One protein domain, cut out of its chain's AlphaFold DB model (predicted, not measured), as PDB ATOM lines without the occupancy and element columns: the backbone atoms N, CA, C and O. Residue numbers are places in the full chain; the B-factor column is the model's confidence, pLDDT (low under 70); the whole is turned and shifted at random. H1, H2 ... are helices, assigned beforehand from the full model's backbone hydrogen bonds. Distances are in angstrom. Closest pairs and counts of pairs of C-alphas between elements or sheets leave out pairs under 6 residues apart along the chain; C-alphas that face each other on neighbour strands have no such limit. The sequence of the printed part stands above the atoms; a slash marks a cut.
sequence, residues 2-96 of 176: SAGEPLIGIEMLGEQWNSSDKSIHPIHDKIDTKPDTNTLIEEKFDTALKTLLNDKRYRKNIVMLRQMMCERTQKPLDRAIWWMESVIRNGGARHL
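AT A GLANCE: This is residues 2 to 96 of the 176 residues of a protein of Papilio machaon (UniProt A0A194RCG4). Three helices follow one another end to end as a wide, open U, with H3 as its base and H2 and H4 as its two arms, while a long loop stretch with the small helix H1 sits in the opening between the arms. No two of the helices pack on each other, and the free-standing residues 75 to 81 and 85 to 91, mostly in H4, stick out. The printed part has 95 residues with four named helices, in the order H1, H2, H3, H4, and no named strand; the class is all helix. It is only just extended, close to loose, with a radius of gyration of the C-alphas of 18.9 A and spans of 58 by 28 by 20 A.

HOW THE PARTS SIT: Residues 7 to 8 pair with residues 32 to 33, parallel, in stretches too short to be named strands. H1, residues 16 to 20, is apart from H2, residues 42 to 54. H2 and H3, residues 56 to 71, are close but not clearly touching; their closest C-alphas, those of Leu 52 and Tyr 58, are 6.7 A apart. They run the same way at a steep tilt of 69.9 degrees, only just short of about perpendicular. H4, residues 76 to 89, is apart from H3, from H2 and from H1. In H1, H2, H3 and H4 every O i to N i+4 pair is within hydrogen-bond range.

IN THESE COORDINATES: H1 begins at C-alpha 16 (109.556, 118.384, 107.340) and is 6.1 A long from first to last C-alpha. H2 measures 18.2 A from C-alpha 42 (92.812, 119.278, 120.392) to C-alpha 54. H3, the longest helix with 16 residues, measures 22.7 A. H4 measures 19.7 A and ends at C-alpha 89 (142.752, 125.905, 94.830).

THE WHOLE: The C-alphas of Glu 43 and Gly 91, the two farthest apart, are 58.8 A apart. The printed part has no cut. The link H1 to H2, 21 residues, is long; those from H2 to H3 and from H3 to H4 are tight. The mean pLDDT of the printed part is 74.3, and 38 residues are under 70, among them residues 11 to 29, 34 to 40 and 91 to 96.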
ATOM      1  N   SER A   2     118.624 127.784 119.175       53.53
ATOM      2  CA  SER A   2     119.527 128.590 120.026       53.53
ATOM      3  C   SER A   2     118.980 128.962 121.411       53.53
ATOM      4  O   SER A   2     119.772 129.195 122.319       53.53
ATOM      5  N   ALA A   3     117.656 128.987 121.590       71.25
ATOM      6  CA  ALA A   3     117.021 129.304 122.870       71.25
ATOM      7  C   ALA A   3     117.054 128.145 123.888       71.25
ATOM      8  O   ALA A   3     116.931 128.388 125.081       71.25
ATOM      9  N   GLY A   4     117.282 126.897 123.455       75.19
ATOM     10  CA  GLY A   4     117.290 125.738 124.357       75.19
ATOM     11  C   GLY A   4     115.903 125.283 124.841       75.19
ATOM     12  O   GLY A   4     115.818 124.564 125.834       75.19
ATOM     13  N   GLU A   5     114.838 125.700 124.157       81.56
ATOM     14  CA  GLU A   5     113.456 125.374 124.520       81.56
ATOM     15  C   GLU A   5     112.939 124.125 123.781       81.56
ATOM     16  O   GLU A   5     113.311 123.928 122.618       81.56
ATOM     17  N   PRO A   6     112.094 123.299 124.437       78.69
ATOM     18  CA  PRO A   6     111.401 122.164 123.831       78.69
ATOM     19  C   PRO A   6     110.530 122.561 122.646       78.69
ATOM     20  O   PRO A   6     109.948 123.643 122.613       78.69
ATOM     21  N   LEU A   7     110.477 121.674 121.652       80.88
ATOM     22  CA  LEU A   7     109.863 121.925 120.352       80.88
ATOM     23  C   LEU A   7     108.711 120.939 120.150       80.88
ATOM     24  O   LEU A   7     108.839 119.757 120.476       80.88
ATOM     25  N   ILE A   8     107.614 121.420 119.568       83.38
ATOM     26  CA  ILE A   8     106.545 120.571 119.040       83.38
ATOM     27  C   ILE A   8     106.526 120.726 117.520       83.38
ATOM     28  O   ILE A   8     106.403 121.835 116.998       83.38
ATOM     29  N   GLY A   9     106.745 119.623 116.808       74.44
ATOM     30  CA  GLY A   9     106.751 119.607 115.349       74.44
ATOM     31  C   GLY A   9     105.336 119.405 114.819       74.44
ATOM     32  O   GLY A   9     104.727 118.377 115.096       74.44
ATOM     33  N   ILE A  10     104.822 120.370 114.058       77.00
ATOM     34  CA  ILE A  10     103.574 120.226 113.296       77.00
ATOM     35  C   ILE A  10     103.966 120.196 111.827       77.00
ATOM     36  O   ILE A  10     104.416 121.214 111.303       77.00
ATOM     37  N   GLU A  11     103.868 119.044 111.169       68.75
ATOM     38  CA  GLU A  11     104.160 118.976 109.736       68.75
ATOM     39  C   GLU A  11     102.978 119.443 108.917       68.75
ATOM     40  O   GLU A  11     101.849 119.002 109.128       68.75
ATOM     41  N   MET A  12     103.276 120.296 107.941       66.56
ATOM     42  CA  MET A  12     102.312 120.677 106.923       66.56
ATOM     43  C   MET A  12     102.622 119.975 105.594       66.56
ATOM     44  O   MET A  12     101.742 119.281 105.103       66.56
ATOM     45  N   LEU A  13     103.849 120.059 105.042       56.00
ATOM     46  CA  LEU A  13     104.256 119.398 103.781       56.00
ATOM     47  C   LEU A  13     105.798 119.248 103.633       56.00
ATOM     48  O   LEU A  13     106.562 119.978 104.261       56.00
ATOM     49  N   GLY A  14     106.253 118.354 102.737       62.31
ATOM     50  CA  GLY A  14     107.529 118.504 102.003       62.31
ATOM     51  C   GLY A  14     108.815 118.008 102.679       62.31
ATOM     52  O   GLY A  14     109.099 116.818 102.695       62.31
ATOM     53  N   GLU A  15     109.660 118.914 103.166       59.56
ATOM     54  CA  GLU A  15     110.961 118.567 103.782       59.56
ATOM     55  C   GLU A  15     110.862 118.229 105.279       59.56
ATOM     56  O   GLU A  15     111.778 117.640 105.868       59.56
ATOM     57  N   GLN A  16     109.736 118.570 105.906       57.53
ATOM     58  CA  GLN A  16     109.556 118.384 107.340       57.53
ATOM     59  C   GLN A  16     109.281 116.919 107.718       57.53
ATOM     60  O   GLN A  16     109.778 116.475 108.754       57.53
ATOM     61  N   TRP A  17     108.575 116.145 106.875       58.19
ATOM     62  CA  TRP A  17     108.216 114.748 107.187       58.19
ATOM     63  C   TRP A  17     109.458 113.865 107.338       58.19
ATOM     64  O   TRP A  17     109.592 113.184 108.350       58.19
ATOM     65  N   ASN A  18     110.408 113.969 106.401       56.75
ATOM     66  CA  ASN A  18     111.663 113.211 106.417       56.75
ATOM     67  C   ASN A  18     112.490 113.489 107.671       56.75
ATOM     68  O   ASN A  18     113.113 112.585 108.216       56.75
ATOM     69  N   SER A  19     112.486 114.742 108.131       57.81
ATOM     70  CA  SER A  19     113.211 115.137 109.341       57.81
ATOM     71  C   SER A  19     112.539 114.554 110.586       57.81
ATOM     72  O   SER A  19     113.190 113.978 111.439       57.81
ATOM     73  N   SER A  20     111.216 114.651 110.656       55.44
ATOM     74  CA  SER A  20     110.397 114.267 111.813       55.44
ATOM     75  C   SER A  20     110.078 112.768 111.939       55.44
ATOM     76  O   SER A  20     109.393 112.352 112.880       55.44
ATOM     77  N   ASP A  21     110.493 111.954 110.967       62.53
ATOM     78  CA  ASP A  21     110.278 110.517 111.009       62.53
ATOM     79  C   ASP A  21     111.260 109.882 111.997       62.53
ATOM     80  O   ASP A  21     112.470 109.806 111.773       62.53
ATOM     81  N   LYS A  22     110.709 109.402 113.109       61.78
ATOM     82  CA  LYS A  22     111.432 108.736 114.197       61.78
ATOM     83  C   LYS A  22     112.203 107.508 113.716       61.78
ATOM     84  O   LYS A  22     113.244 107.179 114.284       61.78
ATOM     85  N   SER A  23     111.713 106.845 112.665       52.84
ATOM     86  CA  SER A  23     112.367 105.677 112.075       52.84
ATOM     87  C   SER A  23     113.619 106.047 111.275       52.84
ATOM     88  O   SER A  23     114.578 105.276 111.236       52.84
ATOM     89  N   ILE A  24     113.642 107.251 110.697       52.59
ATOM     90  CA  ILE A  24     114.742 107.764 109.873       52.59
ATOM     91  C   ILE A  24     115.752 108.523 110.746       52.59
ATOM     92  O   ILE A  24     116.967 108.381 110.585       52.59
ATOM     93  N   HIS A  25     115.265 109.294 111.719       58.47
ATOM     94  CA  HIS A  25     116.081 110.111 112.606       58.47
ATOM     95  C   HIS A  25     115.715 109.887 114.086       58.47
ATOM     96  O   HIS A  25     114.921 110.634 114.661       58.47
ATOM     97  N   PRO A  26     116.385 108.939 114.780       63.16
ATOM     98  CA  PRO A  26     116.086 108.575 116.177       63.16
ATOM     99  C   PRO A  26     116.411 109.682 117.196       63.16
ATOM    100  O   PRO A  26     116.194 109.540 118.399       63.16
ATOM    101  N   ILE A  27     116.987 110.788 116.725       65.88
ATOM    102  CA  ILE A  27     117.262 111.982 117.519       65.88
ATOM    103  C   ILE A  27     115.952 112.711 117.850       65.88
ATOM    104  O   ILE A  27     115.848 113.270 118.941       65.88
ATOM    105  N   HIS A  28     114.950 112.648 116.965       68.25
ATOM    106  CA  HIS A  28     113.682 113.353 117.146       68.25
ATOM    107  C   HIS A  28     112.892 112.840 118.356       68.25
ATOM    108  O   HIS A  28     112.429 113.618 119.183       68.25
ATOM    109  N   ASP A  29     112.887 111.528 118.603       69.38
ATOM    110  CA  ASP A  29     112.231 110.942 119.784       69.38
ATOM    111  C   ASP A  29     112.705 111.503 121.130       69.38
ATOM    112  O   ASP A  29     111.994 111.446 122.135       69.38
ATOM    113  N   LYS A  30     113.930 112.026 121.168       70.00
ATOM    114  CA  LYS A  30     114.557 112.534 122.386       70.00
ATOM    115  C   LYS A  30     114.361 114.038 122.565       70.00
ATOM    116  O   LYS A  30     114.710 114.553 123.628       70.00
ATOM    117  N   ILE A  31     113.877 114.742 121.545       69.25
ATOM    118  CA  ILE A  31     113.980 116.200 121.427       69.25
ATOM    119  C   ILE A  31     112.617 116.840 121.190       69.25
ATOM    120  O   ILE A  31     112.324 117.874 121.787       69.25
ATOM    121  N   ASP A  32     111.777 116.209 120.387       70.50
ATOM    122  CA  ASP A  32     110.460 116.691 120.016       70.50
ATOM    123  C   ASP A  32     109.399 115.607 120.205       70.50
ATOM    124  O   ASP A  32     109.641 114.402 120.137       70.50
ATOM    125  N   THR A  33     108.184 116.060 120.494       73.75
ATOM    126  CA  THR A  33     107.004 115.198 120.497       73.75
ATOM    127  C   THR A  33     106.215 115.504 119.237       73.75
ATOM    128  O   THR A  33     105.891 116.660 118.975       73.75
ATOM    129  N   LYS A  34     105.924 114.466 118.456       69.62
ATOM    130  CA  LYS A  34     105.174 114.563 117.206       69.62
ATOM    131  C   LYS A  34     103.766 114.003 117.425       69.62
ATOM    132  O   LYS A  34     103.642 112.791 117.611       69.62
ATOM    133  N   PRO A  35     102.720 114.844 117.464       67.38
ATOM    134  CA  PRO A  35     101.350 114.360 117.367       67.38
ATOM    135  C   PRO A  35     101.081 113.873 115.934       67.38
ATOM    136  O   PRO A  35     101.613 114.438 114.980       67.38
ATOM    137  N   ASP A  36     100.260 112.832 115.774       66.44
ATOM    138  CA  ASP A  36      99.851 112.357 114.446       66.44
ATOM    139  C   ASP A  36      99.177 113.487 113.661       66.44
ATOM    140  O   ASP A  36      98.061 113.905 113.973       66.44
ATOM    141  N   THR A  37      99.838 113.948 112.604       60.72
ATOM    142  CA  THR A  37      99.394 115.070 111.766       60.72
ATOM    143  C   THR A  37      98.122 114.753 110.982       60.72
ATOM    144  O   THR A  37      97.301 115.637 110.755       60.72
ATOM    145  N   ASN A  38      97.877 113.474 110.678       59.97
ATOM    146  CA  ASN A  38      96.631 113.010 110.056       59.97
ATOM    147  C   ASN A  38      95.415 113.067 111.004       59.97
ATOM    148  O   ASN A  38      94.280 112.983 110.545       59.97
ATOM    149  N   THR A  39      95.629 113.188 112.322       61.69
ATOM    150  CA  THR A  39      94.570 113.336 113.339       61.69
ATOM    151  C   THR A  39      94.969 114.388 114.374       61.69
ATOM    152  O   THR A  39      95.152 114.087 115.555       61.69
ATOM    153  N   LEU A  40      95.100 115.642 113.936       64.75
ATOM    154  CA  LEU A  40      95.288 116.790 114.829       64.75
ATOM    155  C   LEU A  40      93.979 117.100 115.570       64.75
ATOM    156  O   LEU A  40      93.181 117.932 115.153       64.75
ATOM    157  N   ILE A  41      93.757 116.380 116.666       76.06
ATOM    158  CA  ILE A  41      92.662 116.601 117.614       76.06
ATOM    159  C   ILE A  41      93.216 117.433 118.777       76.06
ATOM    160  O   ILE A  41      94.338 117.185 119.228       76.06
ATOM    161  N   GLU A  42      92.433 118.389 119.281       77.38
ATOM    162  CA  GLU A  42      92.812 119.278 120.392       77.38
ATOM    163  C   GLU A  42      93.359 118.506 121.605       77.38
ATOM    164  O   GLU A  42      94.413 118.846 122.138       77.38
ATOM    165  N   GLU A  43      92.727 117.386 121.965       79.88
ATOM    166  CA  GLU A  43      93.160 116.523 123.071       79.88
ATOM    167  C   GLU A  43      94.566 115.938 122.877       79.88
ATOM    168  O   GLU A  43      95.356 115.856 123.824       79.88
ATOM    169  N   LYS A  44      94.910 115.536 121.645       77.94
ATOM    170  CA  LYS A  44      96.242 114.997 121.334       77.94
ATOM    171  C   LYS A  44      97.303 116.091 121.428       77.94
ATOM    172  O   LYS A  44      98.409 115.823 121.900       77.94
ATOM    173  N   PHE A  45      96.969 117.312 121.015       83.56
ATOM    174  CA  PHE A  45      97.865 118.459 121.132       83.56
ATOM    175  C   PHE A  45      98.080 118.864 122.597       83.56
ATOM    176  O   PHE A  45      99.225 119.016 123.021       83.56
ATOM    177  N   ASP A  46      97.012 118.949 123.393       85.38
ATOM    178  CA  ASP A  46      97.091 119.258 124.827       85.38
ATOM    179  C   ASP A  46      97.894 118.194 125.596       85.38
ATOM    180  O   ASP A  46      98.764 118.507 126.412       85.38
ATOM    181  N   THR A  47      97.696 116.918 125.263       84.94
ATOM    182  CA  THR A  47      98.477 115.817 125.843       84.94
ATOM    183  C   THR A  47      99.960 115.916 125.476       84.94
ATOM    184  O   THR A  47     100.825 115.747 126.341       84.94
ATOM    185  N   ALA A  48     100.283 116.231 124.217       83.62
ATOM    186  CA  ALA A  48     101.663 116.430 123.777       83.62
ATOM    187  C   ALA A  48     102.321 117.624 124.487       83.62
ATOM    188  O   ALA A  48     103.451 117.511 124.965       83.62
ATOM    189  N   LEU A  49     101.599 118.738 124.642       87.19
ATOM    190  CA  LEU A  49     102.075 119.921 125.359       87.19
ATOM    191  C   LEU A  49     102.350 119.611 126.837       87.19
ATOM    192  O   LEU A  49     103.428 119.913 127.350       87.19
ATOM    193  N   LYS A  50     101.406 118.949 127.519       88.00
ATOM    194  CA  LYS A  50     101.568 118.511 128.914       88.00
ATOM    195  C   LYS A  50     102.765 117.581 129.076       88.00
ATOM    196  O   LYS A  50     103.499 117.701 130.053       88.00
ATOM    197  N   THR A  51     102.994 116.685 128.122       86.38
ATOM    198  CA  THR A  51     104.141 115.764 128.141       86.38
ATOM    199  C   THR A  51     105.463 116.523 128.000       86.38
ATOM    200  O   THR A  51     106.379 116.302 128.793       86.38
ATOM    201  N   LEU A  52     105.543 117.475 127.065       86.44
ATOM    202  CA  LEU A  52     106.733 118.307 126.850       86.44
ATOM    203  C   LEU A  52     107.066 119.205 128.048       86.44
ATOM    204  O   LEU A  52     108.239 119.402 128.359       86.44
ATOM    205  N   LEU A  53     106.048 119.756 128.717       86.69
ATOM    206  CA  LEU A  53     106.235 120.638 129.872       86.69
ATOM    207  C   LEU A  53     106.574 119.868 131.156       86.69
ATOM    208  O   LEU A  53     107.373 120.347 131.963       86.69
ATOM    209  N   ASN A  54     105.993 118.681 131.349       88.69
ATOM    210  CA  ASN A  54     106.214 117.883 132.555       88.69
ATOM    211  C   ASN A  54     107.516 117.075 132.503       88.69
ATOM    212  O   ASN A  54     108.181 116.919 133.534       88.69
ATOM    213  N   ASP A  55     107.910 116.566 131.332       88.12
ATOM    214  CA  ASP A  55     109.115 115.750 131.219       88.12
ATOM    215  C   ASP A  55     110.372 116.599 130.964       88.12
ATOM    216  O   ASP A  55     110.653 117.105 129.875       88.12
ATOM    217  N   LYS A  56     111.211 116.699 131.999       87.31
ATOM    218  CA  LYS A  56     112.485 117.435 131.964       87.31
ATOM    219  C   LYS A  56     113.514 116.828 131.002       87.31
ATOM    220  O   LYS A  56     114.523 117.484 130.723       87.31
ATOM    221  N   ARG A  57     113.319 115.592 130.522       87.56
ATOM    222  CA  ARG A  57     114.235 114.924 129.581       87.56
ATOM    223  C   ARG A  57     114.361 115.698 128.271       87.56
ATOM    224  O   ARG A  57     115.487 115.915 127.830       87.56
ATOM    225  N   TYR A  58     113.255 116.205 127.726       85.81
ATOM    226  CA  TYR A  58     113.258 116.991 126.486       85.81
ATOM    227  C   TYR A  58     114.117 118.254 126.619       85.81
ATOM    228  O   TYR A  58     114.999 118.506 125.796       85.81
ATOM    229  N   ARG A  59     113.963 118.996 127.726       86.06
ATOM    230  CA  ARG A  59     114.770 120.196 128.009       86.06
ATOM    231  C   ARG A  59     116.263 119.871 128.129       86.06
ATOM    232  O   ARG A  59     117.092 120.579 127.564       86.06
ATOM    233  N   LYS A  60     116.625 118.790 128.830       88.69
ATOM    234  CA  LYS A  60     118.032 118.367 128.975       88.69
ATOM    235  C   LYS A  60     118.652 117.963 127.636       88.69
ATOM    236  O   LYS A  60     119.762 118.394 127.332       88.69
ATOM    237  N   ASN A  61     117.929 117.188 126.830       87.81
ATOM    238  CA  ASN A  61     118.410 116.724 125.531       87.81
ATOM    239  C   ASN A  61     118.603 117.881 124.546       87.81
ATOM    240  O   ASN A  61     119.570 117.883 123.793       87.81
ATOM    241  N   ILE A  62     117.750 118.906 124.597       86.62
ATOM    242  CA  ILE A  62     117.890 120.103 123.758       86.62
ATOM    243  C   ILE A  62     119.079 120.961 124.163       86.62
ATOM    244  O   ILE A  62     119.796 121.463 123.297       86.62
ATOM    245  N   VAL A  63     119.321 121.117 125.464       87.62
ATOM    246  CA  VAL A  63     120.513 121.821 125.950       87.62
ATOM    247  C   VAL A  63     121.782 121.066 125.544       87.62
ATOM    248  O   VAL A  63     122.726 121.689 125.065       87.62
ATOM    249  N   MET A  64     121.781 119.735 125.650       87.56
ATOM    250  CA  MET A  64     122.897 118.888 125.221       87.56
ATOM    251  C   MET A  64     123.120 118.955 123.704       87.56
ATOM    252  O   MET A  64     124.245 119.171 123.260       87.56
ATOM    253  N   LEU A  65     122.058 118.855 122.897       84.88
ATOM    254  CA  LEU A  65     122.152 119.020 121.447       84.88
ATOM    255  C   LEU A  65     122.683 120.412 121.094       84.88
ATOM    256  O   LEU A  65     123.542 120.542 120.225       84.88
ATOM    257  N   ARG A  66     122.208 121.460 121.776       83.88
ATOM    258  CA  ARG A  66     122.704 122.825 121.580       83.88
ATOM    259  C   ARG A  66     124.202 122.908 121.850       83.88
ATOM    260  O   ARG A  66     124.904 123.500 121.039       83.88
ATOM    261  N   GLN A  67     124.683 122.325 122.947       84.69
ATOM    262  CA  GLN A  67     126.113 122.285 123.261       84.69
ATOM    263  C   GLN A  67     126.895 121.601 122.141       84.69
ATOM    264  O   GLN A  67     127.793 122.218 121.585       84.69
ATOM    265  N   MET A  68     126.470 120.419 121.693       82.62
ATOM    266  CA  MET A  68     127.127 119.698 120.593       82.62
ATOM    267  C   MET A  68     127.131 120.476 119.266       82.62
ATOM    268  O   MET A  68     128.105 120.447 118.514       82.62
ATOM    269  N   MET A  69     126.042 121.184 118.956       76.56
ATOM    270  CA  MET A  69     125.931 122.003 117.744       76.56
ATOM    271  C   MET A  69     126.812 123.253 117.831       76.56
ATOM    272  O   MET A  69     127.445 123.631 116.845       76.56
ATOM    273  N   CYS A  70     126.888 123.869 119.013       73.81
ATOM    274  CA  CYS A  70     127.764 125.002 119.292       73.81
ATOM    275  C   CYS A  70     129.234 124.599 119.475       73.81
ATOM    276  O   CYS A  70     130.092 125.447 119.306       73.81
ATOM    277  N   GLU A  71     129.559 123.342 119.773       69.31
ATOM    278  CA  GLU A  71     130.945 122.855 119.854       69.31
ATOM    279  C   GLU A  71     131.579 122.662 118.465       69.31
ATOM    280  O   GLU A  71     132.799 122.681 118.322       69.31
ATOM    281  N   ARG A  72     130.776 122.569 117.394       61.56
ATOM    282  CA  ARG A  72     131.252 122.494 115.996       61.56
ATOM    283  C   ARG A  72     131.681 123.853 115.414       61.56
ATOM    284  O   ARG A  72     131.449 124.142 114.235       61.56
ATOM    285  N   THR A  73     132.318 124.706 116.210       55.62
ATOM    286  CA  THR A  73     132.688 126.082 115.846       55.62
ATOM    287  C   THR A  73     134.009 126.171 115.091       55.62
ATOM    288  O   THR A  73     134.985 126.742 115.564       55.62
ATOM    289  N   GLN A  74     134.022 125.719 113.843       64.12
ATOM    290  CA  GLN A  74     134.634 126.604 112.850       64.12
ATOM    291  C   GLN A  74     133.683 127.793 112.738       64.12
ATOM    292  O   GLN A  74     132.485 127.568 112.511       64.12
ATOM    293  N   LYS A  75     134.166 129.028 112.948       77.75
ATOM    294  CA  LYS A  75     133.315 130.208 112.745       77.75
ATOM    295  C   LYS A  75     132.712 130.097 111.342       77.75
ATOM    296  O   LYS A  75     133.410 129.661 110.424       77.75
ATOM    297  N   PRO A  76     131.430 130.445 111.153       76.56
ATOM    298  CA  PRO A  76     130.796 130.325 109.842       76.56
ATOM    299  C   PRO A  76     131.596 131.072 108.767       76.56
ATOM    300  O   PRO A  76     131.716 130.582 107.649       76.56
ATOM    301  N   LEU A  77     132.228 132.186 109.150       84.56
ATOM    302  CA  LEU A  77     133.161 132.929 108.311       84.56
ATOM    303  C   LEU A  77     134.405 132.109 107.936       84.56
ATOM    304  O   LEU A  77     134.672 131.939 106.753       84.56
ATOM    305  N   ASP A  78     135.126 131.557 108.913       84.88
ATOM    306  CA  ASP A  78     136.344 130.765 108.671       84.88
ATOM    307  C   ASP A  78     136.049 129.541 107.791       84.88
ATOM    308  O   ASP A  78     136.804 129.212 106.877       84.88
ATOM    309  N   ARG A  79     134.891 128.907 108.002       84.12
ATOM    310  CA  ARG A  79     134.418 127.795 107.172       84.12
ATOM    311  C   ARG A  79     134.130 128.240 105.738       84.12
ATOM    312  O   ARG A  79     134.459 127.515 104.804       84.12
ATOM    313  N   ALA A  80     133.498 129.399 105.557       87.75
ATOM    314  CA  ALA A  80     133.227 129.951 104.235       87.75
ATOM    315  C   ALA A  80     134.531 130.287 103.502       87.75
ATOM    316  O   ALA A  80     134.666 129.941 102.332       87.75
ATOM    317  N   ILE A  81     135.505 130.881 104.199       88.56
ATOM    318  CA  ILE A  81     136.850 131.138 103.668       88.56
ATOM    319  C   ILE A  81     137.496 129.826 103.231       88.56
ATOM    320  O   ILE A  81     137.929 129.723 102.089       88.56
ATOM    321  N   TRP A  82     137.464 128.792 104.073       87.00
ATOM    322  CA  TRP A  82     138.024 127.487 103.730       87.00
ATOM    323  C   TRP A  82     137.368 126.865 102.487       87.00
ATOM    324  O   TRP A  82     138.066 126.356 101.610       87.00
ATOM    325  N   TRP A  83     136.035 126.927 102.365       82.75
ATOM    326  CA  TRP A  83     135.337 126.448 101.166       82.75
ATOM    327  C   TRP A  83     135.699 127.269  99.926       82.75
ATOM    328  O   TRP A  83     135.948 126.685  98.874       82.75
ATOM    329  N   MET A  84     135.783 128.597 100.046       83.44
ATOM    330  CA  MET A  84     136.202 129.479  98.952       83.44
ATOM    331  C   MET A  84     137.633 129.172  98.500       83.44
ATOM    332  O   MET A  84     137.870 128.965  97.310       83.44
ATOM    333  N   GLU A  85     138.575 129.059  99.437       85.25
ATOM    334  CA  GLU A  85     139.960 128.672  99.162       85.25
ATOM    335  C   GLU A  85     140.039 127.296  98.501       85.25
ATOM    336  O   GLU A  85     140.797 127.115  97.553       85.25
ATOM    337  N   SER A  86     139.240 126.331  98.962       82.88
ATOM    338  CA  SER A  86     139.195 124.982  98.394       82.88
ATOM    339  C   SER A  86     138.701 124.982  96.942       82.88
ATOM    340  O   SER A  86     139.274 124.305  96.088       82.88
ATOM    341  N   VAL A  87     137.687 125.795  96.626       83.62
ATOM    342  CA  VAL A  87     137.164 125.942  95.258       83.62
ATOM    343  C   VAL A  87     138.180 126.622  94.339       83.62
ATOM    344  O   VAL A  87     138.374 126.169  93.209       83.62
ATOM    345  N   ILE A  88     138.858 127.674  94.810       81.25
ATOM    346  CA  ILE A  88     139.889 128.384  94.034       81.25
ATOM    347  C   ILE A  88     141.112 127.480  93.813       81.25
ATOM    348  O   ILE A  88     141.599 127.363  92.689       81.25
ATOM    349  N   ARG A  89     141.573 126.785  94.859       77.06
ATOM    350  CA  ARG A  89     142.752 125.905  94.830       77.06
ATOM    351  C   ARG A  89     142.591 124.717  93.883       77.06
ATOM    352  O   ARG A  89     143.564 124.309  93.258       77.06
ATOM    353  N   ASN A  90     141.378 124.189  93.737       77.31
ATOM    354  CA  ASN A  90     141.107 123.033  92.882       77.31
ATOM    355  C   ASN A  90     140.689 123.419  91.446       77.31
ATOM    356  O   ASN A  90     140.135 122.590  90.725       77.31
ATOM    357  N   GLY A  91     140.969 124.655  91.009       67.00
ATOM    358  CA  GLY A  91     140.740 125.090  89.625       67.00
ATOM    359  C   GLY A  91     139.276 125.394  89.295       67.00
ATOM    360  O   GLY A  91     138.865 125.281  88.138       67.00
ATOM    361  N   GLY A  92     138.492 125.778  90.307       69.62
ATOM    362  CA  GLY A  92     137.058 126.014  90.203       69.62
ATOM    363  C   GLY A  92     136.244 124.724  90.319       69.62
ATOM    364  O   GLY A  92     136.682 123.632  89.957       69.62
ATOM    365  N   ALA A  93     135.009 124.839  90.808       67.69
ATOM    366  CA  ALA A  93     134.090 123.715  90.917       67.69
ATOM    367  C   ALA A  93     133.499 123.350  89.542       67.69
ATOM    368  O   ALA A  93     132.305 123.492  89.306       67.69
ATOM    369  N   ARG A  94     134.335 122.868  88.609       60.56
ATOM    370  CA  ARG A  94     133.913 122.433  87.261       60.56
ATOM    371  C   ARG A  94     132.802 121.376  87.282       60.56
ATOM    372  O   ARG A  94     132.041 121.286  86.334       60.56
ATOM    373  N   HIS A  95     132.698 120.612  88.367       64.38
ATOM    374  CA  HIS A  95     131.633 119.635  88.608       64.38
ATOM    375  C   HIS A  95     130.326 120.257  89.143       64.38
ATOM    376  O   HIS A  95     129.296 119.596  89.123       64.38
ATOM    377  N   LEU A  96     130.362 121.505  89.624       60.28
ATOM    378  CA  LEU A  96     129.185 122.313  89.974       60.28
ATOM    379  C   LEU A  96     128.777 123.260  88.838       60.28
ATOM    380  O   LEU A  96     127.735 123.905  88.929       60.28
TER     381      LEU A  96